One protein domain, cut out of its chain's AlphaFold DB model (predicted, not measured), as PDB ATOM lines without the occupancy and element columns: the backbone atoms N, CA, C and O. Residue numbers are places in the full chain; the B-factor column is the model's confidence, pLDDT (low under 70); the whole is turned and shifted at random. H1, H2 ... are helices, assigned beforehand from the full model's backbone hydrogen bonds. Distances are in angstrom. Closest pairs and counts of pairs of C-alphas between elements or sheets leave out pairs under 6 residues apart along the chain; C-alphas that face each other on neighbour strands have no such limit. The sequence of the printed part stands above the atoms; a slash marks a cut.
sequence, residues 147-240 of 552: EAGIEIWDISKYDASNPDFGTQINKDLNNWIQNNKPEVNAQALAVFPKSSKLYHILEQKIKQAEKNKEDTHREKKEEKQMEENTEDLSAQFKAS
ATOM      1  N   GLU A 147     -35.341  33.948 -24.450       72.00
ATOM      2  CA  GLU A 147     -35.297  35.404 -24.216       72.00
ATOM      3  C   GLU A 147     -34.105  36.072 -24.916       72.00
ATOM      4  O   GLU A 147     -34.220  37.199 -25.392       72.00
ATOM      5  N   ALA A 148     -32.985  35.358 -25.037       66.88
ATOM      6  CA  ALA A 148     -31.813  35.790 -25.790       66.88
ATOM      7  C   ALA A 148     -31.918  35.528 -27.309       66.88
ATOM      8  O   ALA A 148     -30.940  35.724 -28.026       66.88
ATOM      9  N   GLY A 149     -33.076  35.076 -27.809       71.25
ATOM     10  CA  GLY A 149     -33.284  34.741 -29.223       71.25
ATOM     11  C   GLY A 149     -32.694  33.391 -29.652       71.25
ATOM     12  O   GLY A 149     -32.650  33.095 -30.842       71.25
ATOM     13  N   ILE A 150     -32.255  32.563 -28.701       73.94
ATOM     14  CA  ILE A 150     -31.659  31.245 -28.932       73.94
ATOM     15  C   ILE A 150     -32.704  30.175 -28.609       73.94
ATOM     16  O   ILE A 150     -32.900  29.780 -27.457       73.94
ATOM     17  N   GLU A 151     -33.402  29.691 -29.635       72.56
ATOM     18  CA  GLU A 151     -34.391  28.629 -29.465       72.56
ATOM     19  C   GLU A 151     -33.717  27.250 -29.516       72.56
ATOM     20  O   GLU A 151     -33.279  26.778 -30.565       72.56
ATOM     21  N   ILE A 152     -33.603  26.615 -28.346       65.12
ATOM     22  CA  ILE A 152     -32.982  25.290 -28.205       65.12
ATOM     23  C   ILE A 152     -33.985  24.171 -28.495       65.12
ATOM     24  O   ILE A 152     -33.667  23.177 -29.146       65.12
ATOM     25  N   TRP A 153     -35.211  24.346 -28.001       70.25
ATOM     26  CA  TRP A 153     -36.350  23.467 -28.220       70.25
ATOM     27  C   TRP A 153     -37.650  24.225 -27.957       70.25
ATOM     28  O   TRP A 153     -37.693  25.198 -27.199       70.25
ATOM     29  N   ASP A 154     -38.737  23.746 -28.559       66.19
ATOM     30  CA  ASP A 154     -40.063  24.298 -28.321       66.19
ATOM     31  C   ASP A 154     -40.587  23.836 -26.958       66.19
ATOM     32  O   ASP A 154     -41.180  22.767 -26.824       66.19
ATOM     33  N   ILE A 155     -40.371  24.670 -25.942       60.03
ATOM     34  CA  ILE A 155     -40.801  24.449 -24.554       60.03
ATOM     35  C   ILE A 155     -42.309  24.133 -24.465       60.03
ATOM     36  O   ILE A 155     -42.722  23.428 -23.546       60.03
ATOM     37  N   SER A 156     -43.132  24.591 -25.422       63.47
ATOM     38  CA  SER A 156     -44.579  24.333 -25.431       63.47
ATOM     39  C   SER A 156     -44.948  22.876 -25.735       63.47
ATOM     40  O   SER A 156     -46.071  22.463 -25.451       63.47
ATOM     41  N   LYS A 157     -44.006  22.083 -26.263       62.91
ATOM     42  CA  LYS A 157     -44.185  20.651 -26.543       62.91
ATOM     43  C   LYS A 157     -43.925  19.753 -25.336       62.91
ATOM     44  O   LYS A 157     -44.166  18.551 -25.418       62.91
ATOM     45  N   TYR A 158     -43.427  20.307 -24.234       61.97
ATOM     46  CA  TYR A 158     -43.047  19.525 -23.066       61.97
ATOM     47  C   TYR A 158     -44.120  19.618 -21.995       61.97
ATOM     48  O   TYR A 158     -44.381  20.684 -21.439       61.97
ATOM     49  N   ASP A 159     -44.710  18.471 -21.678       61.78
ATOM     50  CA  ASP A 159     -45.640  18.364 -20.570       61.78
ATOM     51  C   ASP A 159     -44.882  18.253 -19.237       61.78
ATOM     52  O   ASP A 159     -44.114  17.316 -19.000       61.78
ATOM     53  N   ALA A 160     -45.105  19.213 -18.338       56.88
ATOM     54  CA  ALA A 160     -44.539  19.199 -16.997       56.88
ATOM     55  C   ALA A 160     -45.128  18.083 -16.104       56.88
ATOM     56  O   ALA A 160     -44.541  17.806 -15.059       56.88
ATOM     57  N   SER A 161     -46.199  17.390 -16.507       59.03
ATOM     58  CA  SER A 161     -46.618  16.128 -15.870       59.03
ATOM     59  C   SER A 161     -45.899  14.884 -16.397       59.03
ATOM     60  O   SER A 161     -46.023  13.824 -15.789       59.03
ATOM     61  N   ASN A 162     -45.106  14.983 -17.471       62.06
ATOM     62  CA  ASN A 162     -44.390  13.829 -18.009       62.06
ATOM     63  C   ASN A 162     -43.246  13.398 -17.055       62.06
ATOM     64  O   ASN A 162     -42.369  14.229 -16.764       62.06
ATOM     65  N   PRO A 163     -43.224  12.133 -16.577       60.97
ATOM     66  CA  PRO A 163     -42.149  11.608 -15.731       60.97
ATOM     67  C   PRO A 163     -40.792  11.570 -16.454       60.97
ATOM     68  O   PRO A 163     -39.760  11.810 -15.834       60.97
ATOM     69  N   ASP A 164     -40.787  11.414 -17.780       63.88
ATOM     70  CA  ASP A 164     -39.573  11.363 -18.607       63.88
ATOM     71  C   ASP A 164     -39.090  12.744 -19.078       63.88
ATOM     72  O   ASP A 164     -38.147  12.857 -19.866       63.88
ATOM     73  N   PHE A 165     -39.705  13.827 -18.592       65.19
ATOM     74  CA  PHE A 165     -39.384  15.199 -19.002       65.19
ATOM     75  C   PHE A 165     -37.895  15.532 -18.852       65.19
ATOM     76  O   PHE A 165     -37.306  16.159 -19.735       65.19
ATOM     77  N   GLY A 166     -37.279  15.118 -17.738       62.53
ATOM     78  CA  GLY A 166     -35.861  15.365 -17.481       62.53
ATOM     79  C   GLY A 166     -34.977  14.702 -18.535       62.53
ATOM     80  O   GLY A 166     -34.094  15.346 -19.095       62.53
ATOM     81  N   THR A 167     -35.269  13.444 -18.863       70.31
ATOM     82  CA  THR A 167     -34.559  12.656 -19.878       70.31
ATOM     83  C   THR A 167     -34.737  13.246 -21.276       70.31
ATOM     84  O   THR A 167     -33.756  13.406 -22.005       70.31
ATOM     85  N   GLN A 168     -35.965  13.625 -21.635       69.94
ATOM     86  CA  GLN A 168     -36.285  14.171 -22.950       69.94
ATOM     87  C   GLN A 168     -35.589  15.519 -23.187       69.94
ATOM     88  O   GLN A 168     -34.928  15.694 -24.207       69.94
ATOM     89  N   ILE A 169     -35.626  16.439 -22.219       70.00
ATOM     90  CA  ILE A 169     -34.921  17.723 -22.351       70.00
ATOM     91  C   ILE A 169     -33.409  17.537 -22.368       70.00
ATOM     92  O   ILE A 169     -32.707  18.204 -23.124       70.00
ATOM     93  N   ASN A 170     -32.885  16.620 -21.560       74.31
ATOM     94  CA  ASN A 170     -31.457  16.344 -21.551       74.31
ATOM     95  C   ASN A 170     -30.971  15.831 -22.919       74.31
ATOM     96  O   ASN A 170     -29.894  16.212 -23.382       74.31
ATOM     97  N   LYS A 171     -31.787  14.999 -23.576       78.44
ATOM     98  CA  LYS A 171     -31.559  14.505 -24.936       78.44
ATOM     99  C   LYS A 171     -31.639  15.631 -25.965       78.44
ATOM    100  O   LYS A 171     -30.732  15.764 -26.779       78.44
ATOM    101  N   ASP A 172     -32.668  16.468 -25.896       75.25
ATOM    102  CA  ASP A 172     -32.866  17.558 -26.854       75.25
ATOM    103  C   ASP A 172     -31.799  18.654 -26.712       75.25
ATOM    104  O   ASP A 172     -31.306  19.162 -27.719       75.25
ATOM    105  N   LEU A 173     -31.332  18.929 -25.489       79.06
ATOM    106  CA  LEU A 173     -30.175  19.788 -25.233       79.06
ATOM    107  C   LEU A 173     -28.893  19.222 -25.838       79.06
ATOM    108  O   LEU A 173     -28.153  19.954 -26.490       79.06
ATOM    109  N   ASN A 174     -28.625  17.930 -25.644       80.31
ATOM    110  CA  ASN A 174     -27.453  17.289 -26.236       80.31
ATOM    111  C   ASN A 174     -27.505  17.346 -27.767       80.31
ATOM    112  O   ASN A 174     -26.515  17.714 -28.395       80.31
ATOM    113  N   ASN A 175     -28.665  17.042 -28.352       80.75
ATOM    114  CA  ASN A 175     -28.873  17.098 -29.796       80.75
ATOM    115  C   ASN A 175     -28.660  18.517 -30.329       80.75
ATOM    116  O   ASN A 175     -27.980  18.708 -31.334       80.75
ATOM    117  N   TRP A 176     -29.198  19.528 -29.646       83.88
ATOM    118  CA  TRP A 176     -29.007  20.913 -30.049       83.88
ATOM    119  C   TRP A 176     -27.532  21.326 -29.984       83.88
ATOM    120  O   TRP A 176     -27.017  21.862 -30.961       83.88
ATOM    121  N   ILE A 177     -26.822  21.016 -28.894       83.00
ATOM    122  CA  ILE A 177     -25.394  21.348 -28.745       83.00
ATOM    123  C   ILE A 177     -24.551  20.674 -29.838       83.00
ATOM    124  O   ILE A 177     -23.634  21.288 -30.384       83.00
ATOM    125  N   GLN A 178     -24.861  19.418 -30.174       81.12
ATOM    126  CA  GLN A 178     -24.155  18.665 -31.212       81.12
ATOM    127  C   GLN A 178     -24.405  19.222 -32.619       81.12
ATOM    128  O   GLN A 178     -23.472  19.253 -33.424       81.12
ATOM    129  N   ASN A 179     -25.618  19.701 -32.894       80.94
ATOM    130  CA  ASN A 179     -26.026  20.172 -34.217       80.94
ATOM    131  C   ASN A 179     -25.712  21.653 -34.478       80.94
ATOM    132  O   ASN A 179     -25.807  22.102 -35.619       80.94
ATOM    133  N   ASN A 180     -25.338  22.416 -33.450       79.06
ATOM    134  CA  ASN A 180     -25.007  23.831 -33.583       79.06
ATOM    135  C   ASN A 180     -23.506  24.083 -33.738       79.06
ATOM    136  O   ASN A 180     -22.654  23.298 -33.307       79.06
ATOM    137  N   LYS A 181     -23.187  25.216 -34.372       81.00
ATOM    138  CA  LYS A 181     -21.809  25.682 -34.539       81.00
ATOM    139  C   LYS A 181     -21.225  26.136 -33.189       81.00
ATOM    140  O   LYS A 181     -21.985  26.624 -32.344       81.00
ATOM    141  N   PRO A 182     -19.897  26.034 -32.983       78.44
ATOM    142  CA  PRO A 182     -19.244  26.475 -31.748       78.44
ATOM    143  C   PRO A 182     -19.580  27.920 -31.359       78.44
ATOM    144  O   PRO A 182     -19.735  28.221 -30.179       78.44
ATOM    145  N   GLU A 183     -19.780  28.809 -32.334       79.56
ATOM    146  CA  GLU A 183     -20.134  30.210 -32.097       79.56
ATOM    147  C   GLU A 183     -21.532  30.367 -31.486       79.56
ATOM    148  O   GLU A 183     -21.726  31.189 -30.593       79.56
ATOM    149  N   VAL A 184     -22.498  29.546 -31.907       78.56
ATOM    150  CA  VAL A 184     -23.866  29.543 -31.359       78.56
ATOM    151  C   VAL A 184     -23.870  28.956 -29.945       78.56
ATOM    152  O   VAL A 184     -24.526  29.480 -29.044       78.56
ATOM    153  N   ASN A 185     -23.058  27.923 -29.708       82.06
ATOM    154  CA  ASN A 185     -22.841  27.359 -28.375       82.06
ATOM    155  C   ASN A 185     -22.167  28.376 -27.428       82.06
ATOM    156  O   ASN A 185     -22.549  28.491 -26.260       82.06
ATOM    157  N   ALA A 186     -21.214  29.167 -27.930       82.00
ATOM    158  CA  ALA A 186     -20.565  30.241 -27.180       82.00
ATOM    159  C   ALA A 186     -21.524  31.405 -26.870       82.00
ATOM    160  O   ALA A 186     -21.516  31.928 -25.754       82.00
ATOM    161  N   GLN A 187     -22.393  31.774 -27.818       81.56
ATOM    162  CA  GLN A 187     -23.463  32.750 -27.591       81.56
ATOM    163  C   GLN A 187     -24.441  32.265 -26.517       81.56
ATOM    164  O   GLN A 187     -24.774  33.026 -25.612       81.56
ATOM    165  N   ALA A 188     -24.828  30.986 -26.544       81.62
ATOM    166  CA  ALA A 188     -25.686  30.394 -25.520       81.62
ATOM    167  C   ALA A 188     -25.039  30.399 -24.125       81.62
ATOM    168  O   ALA A 188     -25.705  30.676 -23.127       81.62
ATOM    169  N   LEU A 189     -23.728  30.163 -24.035       84.12
ATOM    170  CA  LEU A 189     -22.984  30.307 -22.780       84.12
ATOM    171  C   LEU A 189     -22.965  31.748 -22.265       84.12
ATOM    172  O   LEU A 189     -23.108  31.964 -21.061       84.12
ATOM    173  N   ALA A 190     -22.824  32.729 -23.159       83.88
ATOM    174  CA  ALA A 190     -22.737  34.147 -22.808       83.88
ATOM    175  C   ALA A 190     -24.027  34.715 -22.184       83.88
ATOM    176  O   ALA A 190     -23.973  35.730 -21.489       83.88
ATOM    177  N   VAL A 191     -25.170  34.044 -22.366       83.12
ATOM    178  CA  VAL A 191     -26.458  34.404 -21.741       83.12
ATOM    179  C   VAL A 191     -26.432  34.241 -20.217       83.12
ATOM    180  O   VAL A 191     -27.209  34.873 -19.494       83.12
ATOM    181  N   PHE A 192     -25.532  33.409 -19.688       80.94
ATOM    182  CA  PHE A 192     -25.452  33.129 -18.260       80.94
ATOM    183  C   PHE A 192     -24.194  33.751 -17.644       80.94
ATOM    184  O   PHE A 192     -23.103  33.631 -18.199       80.94
ATOM    185  N   PRO A 193     -24.295  34.365 -16.449       78.94
ATOM    186  CA  PRO A 193     -23.104  34.799 -15.736       78.94
ATOM    187  C   PRO A 193     -22.259  33.575 -15.369       78.94
ATOM    188  O   PRO A 193     -22.806  32.547 -14.969       78.94
ATOM    189  N   LYS A 194     -20.928  33.702 -15.440       79.25
ATOM    190  CA  LYS A 194     -19.980  32.604 -15.160       79.25
ATOM    191  C   LYS A 194     -20.126  31.988 -13.764       79.25
ATOM    192  O   LYS A 194     -19.694  30.868 -13.551       79.25
ATOM    193  N   SER A 195     -20.731  32.710 -12.820       75.12
ATOM    194  CA  SER A 195     -21.049  32.234 -11.468       75.12
ATOM    195  C   SER A 195     -22.331  31.388 -11.386       75.12
ATOM    196  O   SER A 195     -22.650  30.844 -10.328       75.12
ATOM    197  N   SER A 196     -23.104  31.287 -12.471       78.31
ATOM    198  CA  SER A 196     -24.360  30.540 -12.514       78.31
ATOM    199  C   SER A 196     -24.117  29.037 -12.601       78.31
ATOM    200  O   SER A 196     -23.356  28.553 -13.435       78.31
ATOM    201  N   LYS A 197     -24.883  28.257 -11.831       74.00
ATOM    202  CA  LYS A 197     -24.917  26.793 -11.984       74.00
ATOM    203  C   LYS A 197     -25.348  26.369 -13.396       74.00
ATOM    204  O   LYS A 197     -24.876  25.349 -13.881       74.00
ATOM    205  N   LEU A 198     -26.207  27.149 -14.059       74.38
ATOM    206  CA  LEU A 198     -26.645  26.875 -15.434       74.38
ATOM    207  C   LEU A 198     -25.525  27.096 -16.455       74.38
ATOM    208  O   LEU A 198     -25.423  26.322 -17.401       74.38
ATOM    209  N   TYR A 199     -24.658  28.088 -16.217       82.50
ATOM    210  CA  TYR A 199     -23.466  28.315 -17.036       82.50
ATOM    211  C   TYR A 199     -22.566  27.077 -17.006       82.50
ATOM    212  O   TYR A 199     -22.235  26.532 -18.052       82.50
ATOM    213  N   HIS A 200     -22.249  26.569 -15.812       78.19
ATOM    214  CA  HIS A 200     -21.377  25.401 -15.677       78.19
ATOM    215  C   HIS A 200     -21.979  24.114 -16.253       78.19
ATOM    216  O   HIS A 200     -21.249  23.316 -16.833       78.19
ATOM    217  N   ILE A 201     -23.298  23.917 -16.138       79.31
ATOM    218  CA  ILE A 201     -23.983  22.767 -16.751       79.31
ATOM    219  C   ILE A 201     -23.859  22.825 -18.278       79.31
ATOM    220  O   ILE A 201     -23.479  21.837 -18.904       79.31
ATOM    221  N   LEU A 202     -24.152  23.983 -18.876       79.94
ATOM    222  CA  LEU A 202     -24.068  24.169 -20.322       79.94
ATOM    223  C   LEU A 202     -22.616  24.066 -20.818       79.94
ATOM    224  O   LEU A 202     -22.353  23.441 -21.840       79.94
ATOM    225  N   GLU A 203     -21.660  24.599 -20.056       86.50
ATOM    226  CA  GLU A 203     -20.233  24.567 -20.384       86.50
ATOM    227  C   GLU A 203     -19.686  23.136 -20.389       86.50
ATOM    228  O   GLU A 203     -18.971  22.750 -21.310       86.50
ATOM    229  N   GLN A 204     -20.043  22.328 -19.387       83.56
ATOM    230  CA  GLN A 204     -19.649  20.918 -19.331       83.56
ATOM    231  C   GLN A 204     -20.224  20.125 -20.505       83.56
ATOM    232  O   GLN A 204     -19.508  19.339 -21.120       83.56
ATOM    233  N   LYS A 205     -21.494  20.366 -20.845       82.00
ATOM    234  CA  LYS A 205     -22.176  19.732 -21.977       82.00
ATOM    235  C   LYS A 205     -21.519  20.067 -23.316       82.00
ATOM    236  O   LYS A 205     -21.307  19.169 -24.127       82.00
ATOM    237  N   ILE A 206     -21.174  21.337 -23.528       85.38
ATOM    238  CA  ILE A 206     -20.489  21.802 -24.741       85.38
ATOM    239  C   ILE A 206     -19.097  21.177 -24.839       85.38
ATOM    240  O   ILE A 206     -18.801  20.541 -25.845       85.38
ATOM    241  N   LYS A 207     -18.292  21.238 -23.769       84.75
ATOM    242  CA  LYS A 207     -16.957  20.616 -23.740       84.75
ATOM    243  C   LYS A 207     -17.009  19.108 -23.984       84.75
ATOM    244  O   LYS A 207     -16.148  18.560 -24.665       84.75
ATOM    245  N   GLN A 208     -18.015  18.422 -23.441       83.25
ATOM    246  CA  GLN A 208     -18.205  16.991 -23.667       83.25
ATOM    247  C   GLN A 208     -18.590  16.688 -25.121       83.25
ATOM    248  O   GLN A 208     -18.081  15.732 -25.698       83.25
ATOM    249  N   ALA A 209     -19.450  17.504 -25.734       78.94
ATOM    250  CA  ALA A 209     -19.812  17.354 -27.140       78.94
ATOM    251  C   ALA A 209     -18.630  17.637 -28.083       78.94
ATOM    252  O   ALA A 209     -18.457  16.920 -29.064       78.94
ATOM    253  N   GLU A 210     -17.805  18.640 -27.777       80.94
ATOM    254  CA  GLU A 210     -16.579  18.955 -28.522       80.94
ATOM    255  C   GLU A 210     -15.559  17.822 -28.424       80.94
ATOM    256  O   GLU A 210     -15.064  17.365 -29.451       80.94
ATOM    257  N   LYS A 211     -15.336  17.293 -27.216       80.50
ATOM    258  CA  LYS A 211     -14.462  16.138 -27.005       80.50
ATOM    259  C   LYS A 211     -14.934  14.910 -27.789       80.50
ATOM    260  O   LYS A 211     -14.143  14.291 -28.486       80.50
ATOM    261  N   ASN A 212     -16.232  14.604 -27.755       76.06
ATOM    262  CA  ASN A 212     -16.783  13.479 -28.514       76.06
ATOM    263  C   ASN A 212     -16.615  13.663 -30.034       76.06
ATOM    264  O   ASN A 212     -16.379  12.691 -30.749       76.06
ATOM    265  N   LYS A 213     -16.731  14.899 -30.544       76.56
ATOM    266  CA  LYS A 213     -16.460  15.207 -31.958       76.56
ATOM    267  C   LYS A 213     -14.984  15.017 -32.293       76.56
ATOM    268  O   LYS A 213     -14.684  14.448 -33.338       76.56
ATOM    269  N   GLU A 214     -14.082  15.468 -31.429       74.25
ATOM    270  CA  GLU A 214     -12.635  15.313 -31.604       74.25
ATOM    271  C   GLU A 214     -12.218  13.835 -31.597       74.25
ATOM    272  O   GLU A 214     -11.510  13.405 -32.505       74.25
ATOM    273  N   ASP A 215     -12.744  13.043 -30.660       70.25
ATOM    274  CA  ASP A 215     -12.505  11.598 -30.577       70.25
ATOM    275  C   ASP A 215     -13.040  10.875 -31.833       70.25
ATOM    276  O   ASP A 215     -12.315  10.106 -32.463       70.25
ATOM    277  N   THR A 216     -14.249  11.219 -32.299       69.50
ATOM    278  CA  THR A 216     -14.821  10.662 -33.545       69.50
ATOM    279  C   THR A 216     -14.003  11.056 -34.783       69.50
ATOM    280  O   THR A 216     -13.842  10.269 -35.719       69.50
ATOM    281  N   HIS A 217     -13.490  12.288 -34.831       69.12
ATOM    282  CA  HIS A 217     -12.631  12.747 -35.925       69.12
ATOM    283  C   HIS A 217     -11.265  12.067 -35.908       69.12
ATOM    284  O   HIS A 217     -10.715  11.792 -36.976       69.12
ATOM    285  N   ARG A 218     -10.724  11.791 -34.721       68.75
ATOM    286  CA  ARG A 218      -9.469  11.067 -34.550       68.75
ATOM    287  C   ARG A 218      -9.603   9.614 -34.996       68.75
ATOM    288  O   ARG A 218      -8.795   9.188 -35.811       68.75
ATOM    289  N   GLU A 219     -10.652   8.915 -34.568       65.56
ATOM    290  CA  GLU A 219     -10.936   7.538 -35.002       65.56
ATOM    291  C   GLU A 219     -11.105   7.451 -36.523       65.56
ATOM    292  O   GLU A 219     -10.431   6.656 -37.171       65.56
ATOM    293  N   LYS A 220     -11.897   8.345 -37.132       68.38
ATOM    294  CA  LYS A 220     -12.062   8.387 -38.598       68.38
ATOM    295  C   LYS A 220     -10.772   8.713 -39.349       68.38
ATOM    296  O   LYS A 220     -10.598   8.290 -40.488       68.38
ATOM    297  N   LYS A 221      -9.884   9.514 -38.755       67.19
ATOM    298  CA  LYS A 221      -8.590   9.856 -39.358       67.19
ATOM    299  C   LYS A 221      -7.613   8.685 -39.272       67.19
ATOM    300  O   LYS A 221      -6.904   8.439 -40.240       67.19
ATOM    301  N   GLU A 222      -7.600   7.969 -38.151       66.50
ATOM    302  CA  GLU A 222      -6.799   6.757 -37.957       66.50
ATOM    303  C   GLU A 222      -7.303   5.607 -38.856       66.50
ATOM    304  O   GLU A 222      -6.493   4.934 -39.490       66.50
ATOM    305  N   GLU A 223      -8.622   5.451 -39.016       63.12
ATOM    306  CA  GLU A 223      -9.246   4.481 -39.931       63.12
ATOM    307  C   GLU A 223      -8.911   4.785 -41.397       63.12
ATOM    308  O   GLU A 223      -8.410   3.916 -42.111       63.12
ATOM    309  N   LYS A 224      -9.060   6.046 -41.824       65.69
ATOM    310  CA  LYS A 224      -8.714   6.471 -43.187       65.69
ATOM    311  C   LYS A 224      -7.221   6.309 -43.491       65.69
ATOM    312  O   LYS A 224      -6.860   5.956 -44.606       65.69
ATOM    313  N   GLN A 225      -6.351   6.540 -42.507       61.91
ATOM    314  CA  GLN A 225      -4.905   6.370 -42.669       61.91
ATOM    315  C   GLN A 225      -4.491   4.889 -42.720       61.91
ATOM    316  O   GLN A 225      -3.516   4.550 -43.390       61.91
ATOM    317  N   MET A 226      -5.215   3.994 -42.040       60.53
ATOM    318  CA  MET A 226      -5.025   2.549 -42.202       60.53
ATOM    319  C   MET A 226      -5.525   2.060 -43.563       60.53
ATOM    320  O   MET A 226      -4.816   1.291 -44.207       60.53
ATOM    321  N   GLU A 227      -6.679   2.546 -44.026       61.03
ATOM    322  CA  GLU A 227      -7.244   2.207 -45.338       61.03
ATOM    323  C   GLU A 227      -6.310   2.652 -46.479       61.03
ATOM    324  O   GLU A 227      -5.931   1.840 -47.323       61.03
ATOM    325  N   GLU A 228      -5.804   3.888 -46.420       60.09
ATOM    326  CA  GLU A 228      -4.853   4.443 -47.396       60.09
ATOM    327  C   GLU A 228      -3.512   3.678 -47.404       60.09
ATOM    328  O   GLU A 228      -2.966   3.387 -48.468       60.09
ATOM    329  N   ASN A 229      -3.012   3.244 -46.238       61.44
ATOM    330  CA  ASN A 229      -1.821   2.386 -46.156       61.44
ATOM    331  C   ASN A 229      -2.055   0.975 -46.731       61.44
ATOM    332  O   ASN A 229      -1.137   0.389 -47.309       61.44
ATOM    333  N   THR A 230      -3.258   0.406 -46.581       60.66
ATOM    334  CA  THR A 230      -3.596  -0.903 -47.169       60.66
ATOM    335  C   THR A 230      -3.817  -0.833 -48.680       60.66
ATOM    336  O   THR A 230      -3.412  -1.748 -49.400       60.66
ATOM    337  N   GLU A 231      -4.402   0.258 -49.182       63.50
ATOM    338  CA  GLU A 231      -4.554   0.506 -50.619       63.50
ATOM    339  C   GLU A 231      -3.193   0.710 -51.298       63.50
ATOM    340  O   GLU A 231      -2.950   0.127 -52.358       63.50
ATOM    341  N   ASP A 232      -2.270   1.439 -50.659       73.50
ATOM    342  CA  ASP A 232      -0.907   1.647 -51.164       73.50
ATOM    343  C   ASP A 232      -0.110   0.328 -51.230       73.50
ATOM    344  O   ASP A 232       0.509   0.021 -52.250       73.50
ATOM    345  N   LEU A 233      -0.198  -0.536 -50.209       71.00
ATOM    346  CA  LEU A 233       0.453  -1.857 -50.225       71.00
ATOM    347  C   LEU A 233      -0.125  -2.795 -51.296       71.00
ATOM    348  O   LEU A 233       0.628  -3.502 -51.971       71.00
ATOM    349  N   SER A 234      -1.446  -2.780 -51.500       73.69
ATOM    350  CA  SER A 234      -2.094  -3.567 -52.556       73.69
ATOM    351  C   SER A 234      -1.708  -3.073 -53.955       73.69
ATOM    352  O   SER A 234      -1.421  -3.876 -54.849       73.69
ATOM    353  N   ALA A 235      -1.639  -1.753 -54.151       76.75
ATOM    354  CA  ALA A 235      -1.207  -1.147 -55.405       76.75
ATOM    355  C   ALA A 235       0.271  -1.448 -55.702       76.75
ATOM    356  O   ALA A 235       0.599  -1.874 -56.813       76.75
ATOM    357  N   GLN A 236       1.153  -1.320 -54.705       76.62
ATOM    358  CA  GLN A 236       2.567  -1.695 -54.817       76.62
ATOM    359  C   GLN A 236       2.736  -3.180 -55.146       76.62
ATOM    360  O   GLN A 236       3.608  -3.551 -55.934       76.62
ATOM    361  N   PHE A 237       1.873  -4.037 -54.597       78.62
ATOM    362  CA  PHE A 237       1.930  -5.471 -54.845       78.62
ATOM    363  C   PHE A 237       1.546  -5.803 -56.288       78.62
ATOM    364  O   PHE A 237       2.302  -6.485 -56.981       78.62
ATOM    365  N   LYS A 238       0.442  -5.229 -56.783       78.56
ATOM    366  CA  LYS A 238       0.010  -5.351 -58.187       78.56
ATOM    367  C   LYS A 238       1.018  -4.749 -59.172       78.56
ATOM    368  O   LYS A 238       1.140  -5.210 -60.305       78.56
ATOM    369  N   ALA A 239       1.759  -3.727 -58.747       79.44
ATOM    370  CA  ALA A 239       2.818  -3.115 -59.542       79.44
ATOM    371  C   ALA A 239       4.124  -3.932 -59.560       79.44
ATOM    372  O   ALA A 239       4.943  -3.711 -60.459       79.44
ATOM    373  N   SER A 240       4.318  -4.856 -58.613       78.94
ATOM    374  CA  SER A 240       5.540  -5.652 -58.492       78.94
ATOM    375  C   SER A 240       5.751  -6.588 -59.686       78.94
ATOM    376  O   SER A 240       4.806  -7.143 -60.251       78.94
TER     377      SER A 240
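This is residues 147 to 240 of the 552 residues of an uncharacterized protein of Alphaproteobacteria bacterium (UniProt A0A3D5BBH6). A small helical head has one very long helix, H3, running out of it like a handle. In the head, H2 and the first part of H3 make a side-by-side helical hairpin, H1 slants in to meet H3 at a steep angle, and an unnamed stretch, residues 147 to 164, leads into H1. Residues 214 to 240 stick out and make the length. The printed part has 94 residues with three named helices, in the order H1, H2, H3, and no named strand; the class is all helix. It is extended, with a radius of gyration of the C-alphas of 20.8 A and spans of 69 by 31 by 21 A.

Go from Glu 147 through residues 147 to 164, which hold no named element, to H1, residues 165 to 179. Next comes H2, residues 182 to 190; it is close to H1 but not clearly touching, the closest C-alphas being those of Ile 177 and Asn 185, 6.5 A apart. Then look at H3, residues 197 to 239: it and H2 form a hairpin, opposite ways at a shallow tilt of 13 degrees. They touch, H3 with residues 199 to 206 alone, and their closest C-alphas, Leu 189 and Tyr 199, are 6.1 A apart. H1 touches H3 with residues 174 to 178 alone, the same way at a steep tilt of 51 degrees; their closest C-alphas, Gln 178 and Ala 209, are 6.1 A apart. In H1, H2 and H3 every O i to N i+4 pair is within hydrogen-bond range.

Find C-alpha 165 at (-39.384, 15.199, -19.002); from there H1 runs 20.8 A to C-alpha 179. H2 runs 12.3 A from Pro 182 to Ala 190. H3 runs 62.7 A from C-alpha 197 at (-24.917, 26.793, -11.984) to C-alpha 239 at (2.818, -3.115, -59.542).

The C-alphas farthest apart, Ser 161 and Ser 240, are 70.8 A apart. The printed part has no cut; the link from H1 to H2 is tight and that from H2 to H3 short. Model confidence is under 70 for 32 residues, among them 154 to 166 and 216 to 231.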